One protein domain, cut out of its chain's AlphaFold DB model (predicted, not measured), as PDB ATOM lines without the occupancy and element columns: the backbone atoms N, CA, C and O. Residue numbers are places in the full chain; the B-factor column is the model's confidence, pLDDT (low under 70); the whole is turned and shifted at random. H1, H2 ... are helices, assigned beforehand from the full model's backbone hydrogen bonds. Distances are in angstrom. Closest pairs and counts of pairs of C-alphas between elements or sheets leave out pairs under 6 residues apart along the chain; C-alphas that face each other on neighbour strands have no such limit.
ATOM      1  N   ASP A  10     222.443 197.483 183.901       98.31
ATOM      2  CA  ASP A  10     223.032 198.720 184.434       98.31
ATOM      3  C   ASP A  10     223.389 198.598 185.921       98.31
ATOM      4  O   ASP A  10     224.420 199.109 186.362       98.31
ATOM      5  N   GLU A  11     222.582 197.873 186.698       97.31
ATOM      6  CA  GLU A  11     222.885 197.566 188.099       97.31
ATOM      7  C   GLU A  11     224.107 196.652 188.223       97.31
ATOM      8  O   GLU A  11     224.979 196.903 189.055       97.31
ATOM      9  N   VAL A  12     224.209 195.636 187.356       97.31
ATOM     10  CA  VAL A  12     225.389 194.762 187.287       97.31
ATOM     11  C   VAL A  12     226.631 195.580 186.926       97.31
ATOM     12  O   VAL A  12     227.651 195.466 187.602       97.31
ATOM     13  N   ALA A  13     226.548 196.449 185.915       97.94
ATOM     14  CA  ALA A  13     227.662 197.300 185.498       97.94
ATOM     15  C   ALA A  13     228.096 198.272 186.607       97.94
ATOM     16  O   ALA A  13     229.285 198.385 186.902       97.94
ATOM     17  N   SER A  14     227.136 198.916 187.276       97.06
ATOM     18  CA  SER A  14     227.400 199.816 188.407       97.06
ATOM     19  C   SER A  14     228.061 199.082 189.569       97.06
ATOM     20  O   SER A  14     228.953 199.612 190.232       97.06
ATOM     21  N   LYS A  15     227.645 197.837 189.816       96.06
ATOM     22  CA  LYS A  15     228.261 197.005 190.840       96.06
ATOM     23  C   LYS A  15     229.686 196.605 190.461       96.06
ATOM     24  O   LYS A  15     230.556 196.670 191.320       96.06
ATOM     25  N   VAL A  16     229.934 196.224 189.208       97.38
ATOM     26  CA  VAL A  16     231.290 195.923 188.718       97.38
ATOM     27  C   VAL A  16     232.220 197.115 188.922       97.38
ATOM     28  O   VAL A  16     233.332 196.929 189.405       97.38
ATOM     29  N   ASP A  17     231.763 198.329 188.616       97.38
ATOM     30  CA  ASP A  17     232.543 199.550 188.846       97.38
ATOM     31  C   ASP A  17     232.821 199.783 190.341       97.38
ATOM     32  O   ASP A  17     233.964 200.009 190.737       97.38
ATOM     33  N   TRP A  18     231.805 199.617 191.198       95.31
ATOM     34  CA  TRP A  18     231.953 199.737 192.654       95.31
ATOM     35  C   TRP A  18     232.974 198.753 193.243       95.31
ATOM     36  O   TRP A  18     233.697 199.105 194.173       95.31
ATOM     37  N   GLU A  19     233.051 197.537 192.699       96.12
ATOM     38  CA  GLU A  19     234.014 196.510 193.119       96.12
ATOM     39  C   GLU A  19     235.432 196.740 192.560       96.12
ATOM     40  O   GLU A  19     236.341 195.960 192.840       96.12
ATOM     41  N   GLY A  20     235.653 197.798 191.769       94.88
ATOM     42  CA  GLY A  20     236.945 198.085 191.141       94.88
ATOM     43  C   GLY A  20     237.218 197.259 189.878       94.88
ATOM     44  O   GLY A  20     238.374 197.069 189.501       94.88
ATOM     45  N   GLY A  21     236.166 196.771 189.218       96.69
ATOM     46  CA  GLY A  21     236.229 195.984 187.988       96.69
ATOM     47  C   GLY A  21     235.833 194.517 188.174       96.69
ATOM     48  O   GLY A  21     235.374 194.087 189.234       96.69
ATOM     49  N   PHE A  22     235.997 193.725 187.109       96.38
ATOM     50  CA  PHE A  22     235.547 192.326 187.082       96.38
ATOM     51  C   PHE A  22     236.263 191.430 188.095       96.38
ATOM     52  O   PHE A  22     235.624 190.550 188.660       96.38
ATOM     53  N   ASP A  23     237.552 191.659 188.348       93.44
ATOM     54  CA  ASP A  23     238.319 190.894 189.338       93.44
ATOM     55  C   ASP A  23     237.715 191.040 190.743       93.44
ATOM     56  O   ASP A  23     237.339 190.050 191.370       93.44
ATOM     57  N   GLY A  24     237.493 192.280 191.191       94.50
ATOM     58  CA  GLY A  24     236.828 192.543 192.466       94.50
ATOM     59  C   GLY A  24     235.418 191.957 192.504       94.50
ATOM     60  O   GLY A  24     235.065 191.246 193.442       94.50
ATOM     61  N   ALA A  25     234.628 192.161 191.449       96.38
ATOM     62  CA  ALA A  25     233.263 191.640 191.373       96.38
ATOM     63  C   ALA A  25     233.185 190.106 191.482       96.38
ATOM     64  O   ALA A  25     232.262 189.565 192.103       96.38
ATOM     65  N   LEU A  26     234.153 189.395 190.903       95.31
ATOM     66  CA  LEU A  26     234.234 187.937 190.951       95.31
ATOM     67  C   LEU A  26     234.829 187.441 192.275       95.31
ATOM     68  O   LEU A  26     234.322 186.462 192.827       95.31
ATOM     69  N   SER A  27     235.825 188.147 192.817       92.38
ATOM     70  CA  SER A  27     236.443 187.878 194.122       92.38
ATOM     71  C   SER A  27     235.443 188.012 195.272       92.38
ATOM     72  O   SER A  27     235.361 187.143 196.141       92.38
ATOM     73  N   TRP A  28     234.608 189.056 195.246       87.62
ATOM     74  CA  TRP A  28     233.527 189.262 196.218       87.62
ATOM     75  C   TRP A  28     232.273 188.433 195.918       87.62
ATOM     76  O   TRP A  28     231.332 188.396 196.714       87.62
ATOM     77  N   GLY A  29     232.298 187.678 194.818       85.00
ATOM     78  CA  GLY A  29     231.439 186.525 194.620       85.00
ATOM     79  C   GLY A  29     230.090 186.818 193.982       85.00
ATOM     80  O   GLY A  29     229.155 186.078 194.283       85.00
ATOM     81  N   ILE A  30     229.973 187.819 193.095       93.94
ATOM     82  CA  ILE A  30     228.787 187.935 192.231       93.94
ATOM     83  C   ILE A  30     228.637 186.641 191.429       93.94
ATOM     84  O   ILE A  30     229.512 186.259 190.640       93.94
ATOM     85  N   LYS A  31     227.521 185.945 191.641       93.12
ATOM     86  CA  LYS A  31     227.223 184.680 190.971       93.12
ATOM     87  C   LYS A  31     226.262 184.892 189.815       93.12
ATOM     88  O   LYS A  31     225.569 185.899 189.732       93.12
ATOM     89  N   VAL A  32     226.162 183.881 188.959       94.88
ATOM     90  CA  VAL A  32     225.195 183.867 187.855       94.88
ATOM     91  C   VAL A  32     223.762 184.004 188.380       94.88
ATOM     92  O   VAL A  32     222.936 184.662 187.759       94.88
ATOM     93  N   GLU A  33     223.461 183.436 189.552       95.12
ATOM     94  CA  GLU A  33     222.128 183.538 190.152       95.12
ATOM     95  C   GLU A  33     221.786 184.950 190.632       95.12
ATOM     96  O   GLU A  33     220.612 185.230 190.835       95.12
ATOM     97  N   ASP A  34     222.781 185.819 190.815       95.94
ATOM     98  CA  ASP A  34     222.571 187.201 191.234       95.94
ATOM     99  C   ASP A  34     222.191 188.112 190.054       95.94
ATOM    100  O   ASP A  34     221.651 189.189 190.283       95.94
ATOM    101  N   LEU A  35     222.437 187.681 188.812       96.88
ATOM    102  CA  LEU A  35     222.177 188.435 187.580       96.88
ATOM    103  C   LEU A  35     220.694 188.405 187.182       96.88
ATOM    104  O   LEU A  35     219.996 187.466 187.578       96.88
ATOM    105  N   PRO A  36     220.232 189.346 186.332       97.06
ATOM    106  CA  PRO A  36     218.858 189.355 185.831       97.06
ATOM    107  C   PRO A  36     218.448 187.983 185.287       97.06
ATOM    108  O   PRO A  36     219.193 187.358 184.532       97.06
ATOM    109  N   GLU A  37     217.294 187.473 185.723       95.44
ATOM    110  CA  GLU A  37     216.876 186.087 185.456       95.44
ATOM    111  C   GLU A  37     216.588 185.839 183.971       95.44
ATOM    112  O   GLU A  37     217.011 184.818 183.432       95.44
ATOM    113  N   ASP A  38     215.961 186.812 183.305       95.81
ATOM    114  CA  ASP A  38     215.548 186.721 181.899       95.81
ATOM    115  C   ASP A  38     216.675 187.061 180.900       95.81
ATOM    116  O   ASP A  38     216.474 187.016 179.687       95.81
ATOM    117  N   ASP A  39     217.872 187.400 181.387       97.75
ATOM    118  CA  ASP A  39     219.010 187.803 180.557       97.75
ATOM    119  C   ASP A  39     219.991 186.644 180.338       97.75
ATOM    120  O   ASP A  39     221.103 186.614 180.872       97.75
ATOM    121  N   THR A  40     219.555 185.649 179.564       97.75
ATOM    122  CA  THR A  40     220.331 184.426 179.297       97.75
ATOM    123  C   THR A  40     221.728 184.721 178.755       97.75
ATOM    124  O   THR A  40     222.690 184.107 179.205       97.75
ATOM    125  N   GLU A  41     221.859 185.693 177.850       98.38
ATOM    126  CA  GLU A  41     223.142 186.066 177.241       98.38
ATOM    127  C   GLU A  41     224.148 186.544 178.297       98.38
ATOM    128  O   GLU A  41     225.279 186.056 178.351       98.38
ATOM    129  N   LEU A  42     223.737 187.462 179.180       97.62
ATOM    130  CA  LEU A  42     224.610 187.944 180.248       97.62
ATOM    131  C   LEU A  42     224.958 186.819 181.229       97.62
ATOM    132  O   LEU A  42     226.100 186.720 181.677       97.62
ATOM    133  N   ARG A  43     223.989 185.963 181.566       98.19
ATOM    134  CA  ARG A  43     224.189 184.845 182.498       98.19
ATOM    135  C   ARG A  43     225.195 183.827 181.972       98.19
ATOM    136  O   ARG A  43     226.052 183.387 182.736       98.19
ATOM    137  N   GLU A  44     225.106 183.474 180.693       98.31
ATOM    138  CA  GLU A  44     226.046 182.568 180.025       98.31
ATOM    139  C   GLU A  44     227.450 183.180 179.967       98.31
ATOM    140  O   GLU A  44     228.404 182.567 180.451       98.31
ATOM    141  N   ALA A  45     227.571 184.428 179.502       98.38
ATOM    142  CA  ALA A  45     228.857 185.124 179.444       98.38
ATOM    143  C   ALA A  45     229.511 185.263 180.831       98.38
ATOM    144  O   ALA A  45     230.717 185.061 180.991       98.38
ATOM    145  N   TRP A  46     228.723 185.561 181.868       97.88
ATOM    146  CA  TRP A  46     229.229 185.648 183.236       97.88
ATOM    147  C   TRP A  46     229.656 184.288 183.791       97.88
ATOM    148  O   TRP A  46     230.634 184.205 184.535       97.88
ATOM    149  N   ALA A  47     228.946 183.211 183.441       97.38
ATOM    150  CA  ALA A  47     229.326 181.857 183.828       97.38
ATOM    151  C   ALA A  47     230.695 181.475 183.246       97.38
ATOM    152  O   ALA A  47     231.547 180.957 183.975       97.38
ATOM    153  N   GLU A  48     230.928 181.780 181.966       98.12
ATOM    154  CA  GLU A  48     232.215 181.570 181.295       98.12
ATOM    155  C   GLU A  48     233.330 182.406 181.933       98.12
ATOM    156  O   GLU A  48     234.386 181.871 182.287       98.12
ATOM    157  N   LEU A  49     233.074 183.698 182.164       97.25
ATOM    158  CA  LEU A  49     234.015 184.595 182.834       97.25
ATOM    159  C   LEU A  49     234.384 184.080 184.231       97.25
ATOM    160  O   LEU A  49     235.562 184.017 184.582       97.25
ATOM    161  N   ARG A  50     233.393 183.656 185.021       96.00
ATOM    162  CA  ARG A  50     233.613 183.112 186.364       96.00
ATOM    163  C   ARG A  50     234.437 181.829 186.330       96.00
ATOM    164  O   ARG A  50     235.299 181.643 187.187       96.00
ATOM    165  N   ALA A  51     234.198 180.945 185.363       95.88
ATOM    166  CA  ALA A  51     234.993 179.731 185.207       95.88
ATOM    167  C   ALA A  51     236.466 180.055 184.903       95.88
ATOM    168  O   ALA A  51     237.356 179.484 185.534       95.88
ATOM    169  N   ALA A  52     236.725 181.006 183.998       97.00
ATOM    170  CA  ALA A  52     238.080 181.459 183.687       97.00
ATOM    171  C   ALA A  52     238.762 182.127 184.894       97.00
ATOM    172  O   ALA A  52     239.919 181.827 185.196       97.00
ATOM    173  N   PHE A  53     238.032 182.975 185.625       95.88
ATOM    174  CA  PHE A  53     238.531 183.637 186.827       95.88
ATOM    175  C   PHE A  53     238.962 182.645 187.906       95.88
ATOM    176  O   PHE A  53     240.046 182.790 188.450       95.88
ATOM    177  N   LEU A  54     238.186 181.589 188.174       94.38
ATOM    178  CA  LEU A  54     238.562 180.589 189.181       94.38
ATOM    179  C   LEU A  54     239.877 179.867 188.842       94.38
ATOM    180  O   LEU A  54     240.631 179.500 189.742       94.38
ATOM    181  N   VAL A  55     240.169 179.665 187.553       97.19
ATOM    182  CA  VAL A  55     241.456 179.104 187.114       97.19
ATOM    183  C   VAL A  55     242.588 180.106 187.341       97.19
ATOM    184  O   VAL A  55     243.651 179.719 187.831       97.19
ATOM    185  N   PHE A  56     242.359 181.377 187.003       95.31
ATOM    186  CA  PHE A  56     243.309 182.464 187.233       95.31
ATOM    187  C   PHE A  56     243.603 182.663 188.726       95.31
ATOM    188  O   PHE A  56     244.763 182.597 189.120       95.31
ATOM    189  N   ASP A  57     242.576 182.797 189.562       94.06
ATOM    190  CA  ASP A  57     242.681 182.995 191.010       94.06
ATOM    191  C   ASP A  57     243.433 181.838 191.686       94.06
ATOM    192  O   ASP A  57     244.391 182.040 192.434       94.06
ATOM    193  N   ALA A  58     243.118 180.591 191.314       95.06
ATOM    194  CA  ALA A  58     243.859 179.427 191.796       95.06
ATOM    195  C   ALA A  58     245.341 179.430 191.368       95.06
ATOM    196  O   ALA A  58     246.193 178.893 192.086       95.06
ATOM    197  N   ALA A  59     245.674 179.987 190.200       97.19
ATOM    198  CA  ALA A  59     247.058 180.155 189.766       97.19
ATOM    199  C   ALA A  59     247.754 181.290 190.533       97.19
ATOM    200  O   ALA A  59     248.886 181.100 190.982       97.19
ATOM    201  N   CYS A  60     247.074 182.418 190.750       95.06
ATOM    202  CA  CYS A  60     247.554 183.523 191.577       95.06
ATOM    203  C   CYS A  60     247.866 183.059 192.995       95.06
ATOM    204  O   CYS A  60     248.976 183.283 193.460       95.06
ATOM    205  N   TYR A  61     246.965 182.308 193.632       94.38
ATOM    206  CA  TYR A  61     247.191 181.756 194.968       94.38
ATOM    207  C   TYR A  61     248.482 180.928 195.057       94.38
ATOM    208  O   TYR A  61     249.258 181.071 196.003       94.38
ATOM    209  N   LYS A  62     248.763 180.094 194.047       97.06
ATOM    210  CA  LYS A  62     250.013 179.316 193.986       97.06
ATOM    211  C   LYS A  62     251.243 180.213 193.884       97.06
ATOM    212  O   LYS A  62     252.251 179.910 194.509       97.06
ATOM    213  N   VAL A  63     251.176 181.276 193.084       97.38
ATOM    214  CA  VAL A  63     252.282 182.231 192.941       97.38
ATOM    215  C   VAL A  63     252.478 183.019 194.234       97.38
ATOM    216  O   VAL A  63     253.603 183.085 194.715       97.38
ATOM    217  N   SER A  64     251.411 183.540 194.839       96.44
ATOM    218  CA  SER A  64     251.466 184.280 196.106       96.44
ATOM    219  C   SER A  64     252.104 183.453 197.223       96.44
ATOM    220  O   SER A  64     253.019 183.924 197.891       96.44
ATOM    221  N   ALA A  65     251.737 182.171 197.331       95.19
ATOM    222  CA  ALA A  65     252.341 181.247 198.291       95.19
ATOM    223  C   ALA A  65     253.852 181.019 198.080       95.19
ATOM    224  O   ALA A  65     254.548 180.667 199.025       95.19
ATOM    225  N   LEU A  66     254.369 181.189 196.857       97.06
ATOM    226  CA  LEU A  66     255.807 181.102 196.565       97.06
ATOM    227  C   LEU A  66     256.545 182.423 196.806       97.06
ATOM    228  O   LEU A  66     257.768 182.419 196.933       97.06
ATOM    229  N   LEU A  67     255.822 183.541 196.807       96.75
ATOM    230  CA  LEU A  67     256.370 184.883 196.983       96.75
ATOM    231  C   LEU A  67     256.268 185.390 198.429       96.75
ATOM    232  O   LEU A  67     256.710 186.507 198.685       96.75
ATOM    233  N   ASP A  68     255.697 184.599 199.345       88.75
ATOM    234  CA  ASP A  68     255.313 185.028 200.699       88.75
ATOM    235  C   ASP A  68     254.466 186.321 200.685       88.75
ATOM    236  O   ASP A  68     254.638 187.210 201.523       88.75
TER     237      ASP A  68
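AT A GLANCE: This is residues 10 to 68 of the 69 residues of an uncharacterized protein of Actinomadura sp. KC216 (UniProt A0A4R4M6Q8). Short H1 runs nearly in the direction of long H3 but stays apart from it, with short H2 set crosswise between; the last part of H3, residues 58 to 67, sticks out as an arm. The 59 printed residues hold three named helices, H1, H2, H3, and no named strand: all helix, loose, radius of gyration of the C-alphas 13.1 A, spans 43 by 21 by 12 A.

HOW THE PARTS SIT: Start at H1, residues 10 to 18, which touches H2, residues 22 to 27, only at the corner, closest C-alphas Val 16 and Ala 25, 5.4 A, about perpendicular at 76 degrees. H2 only just touches H3, residues 40 to 67, with 3 pairs of C-alphas within 8 A, through residues 50 to 53 of H3 alone; the closest C-alphas, Leu 26 and Arg 50, are 6.7 A apart. Their tilt of 68 degrees, the same way, is steep, only just. H1 and H3 are apart. In H1, H2 and H3 every O i to N i+4 pair is within hydrogen-bond range.

IN THESE COORDINATES: Find C-alpha 10 at (223.032, 198.720, 184.434); H1 runs 12.2 A from there. H3 runs 40.1 A to C-alpha 67 at (256.370, 184.883, 196.983).

THE WHOLE: The link H2 to H3 is long, the printed part has no cut, and no printed residue is under 70 in pLDDT.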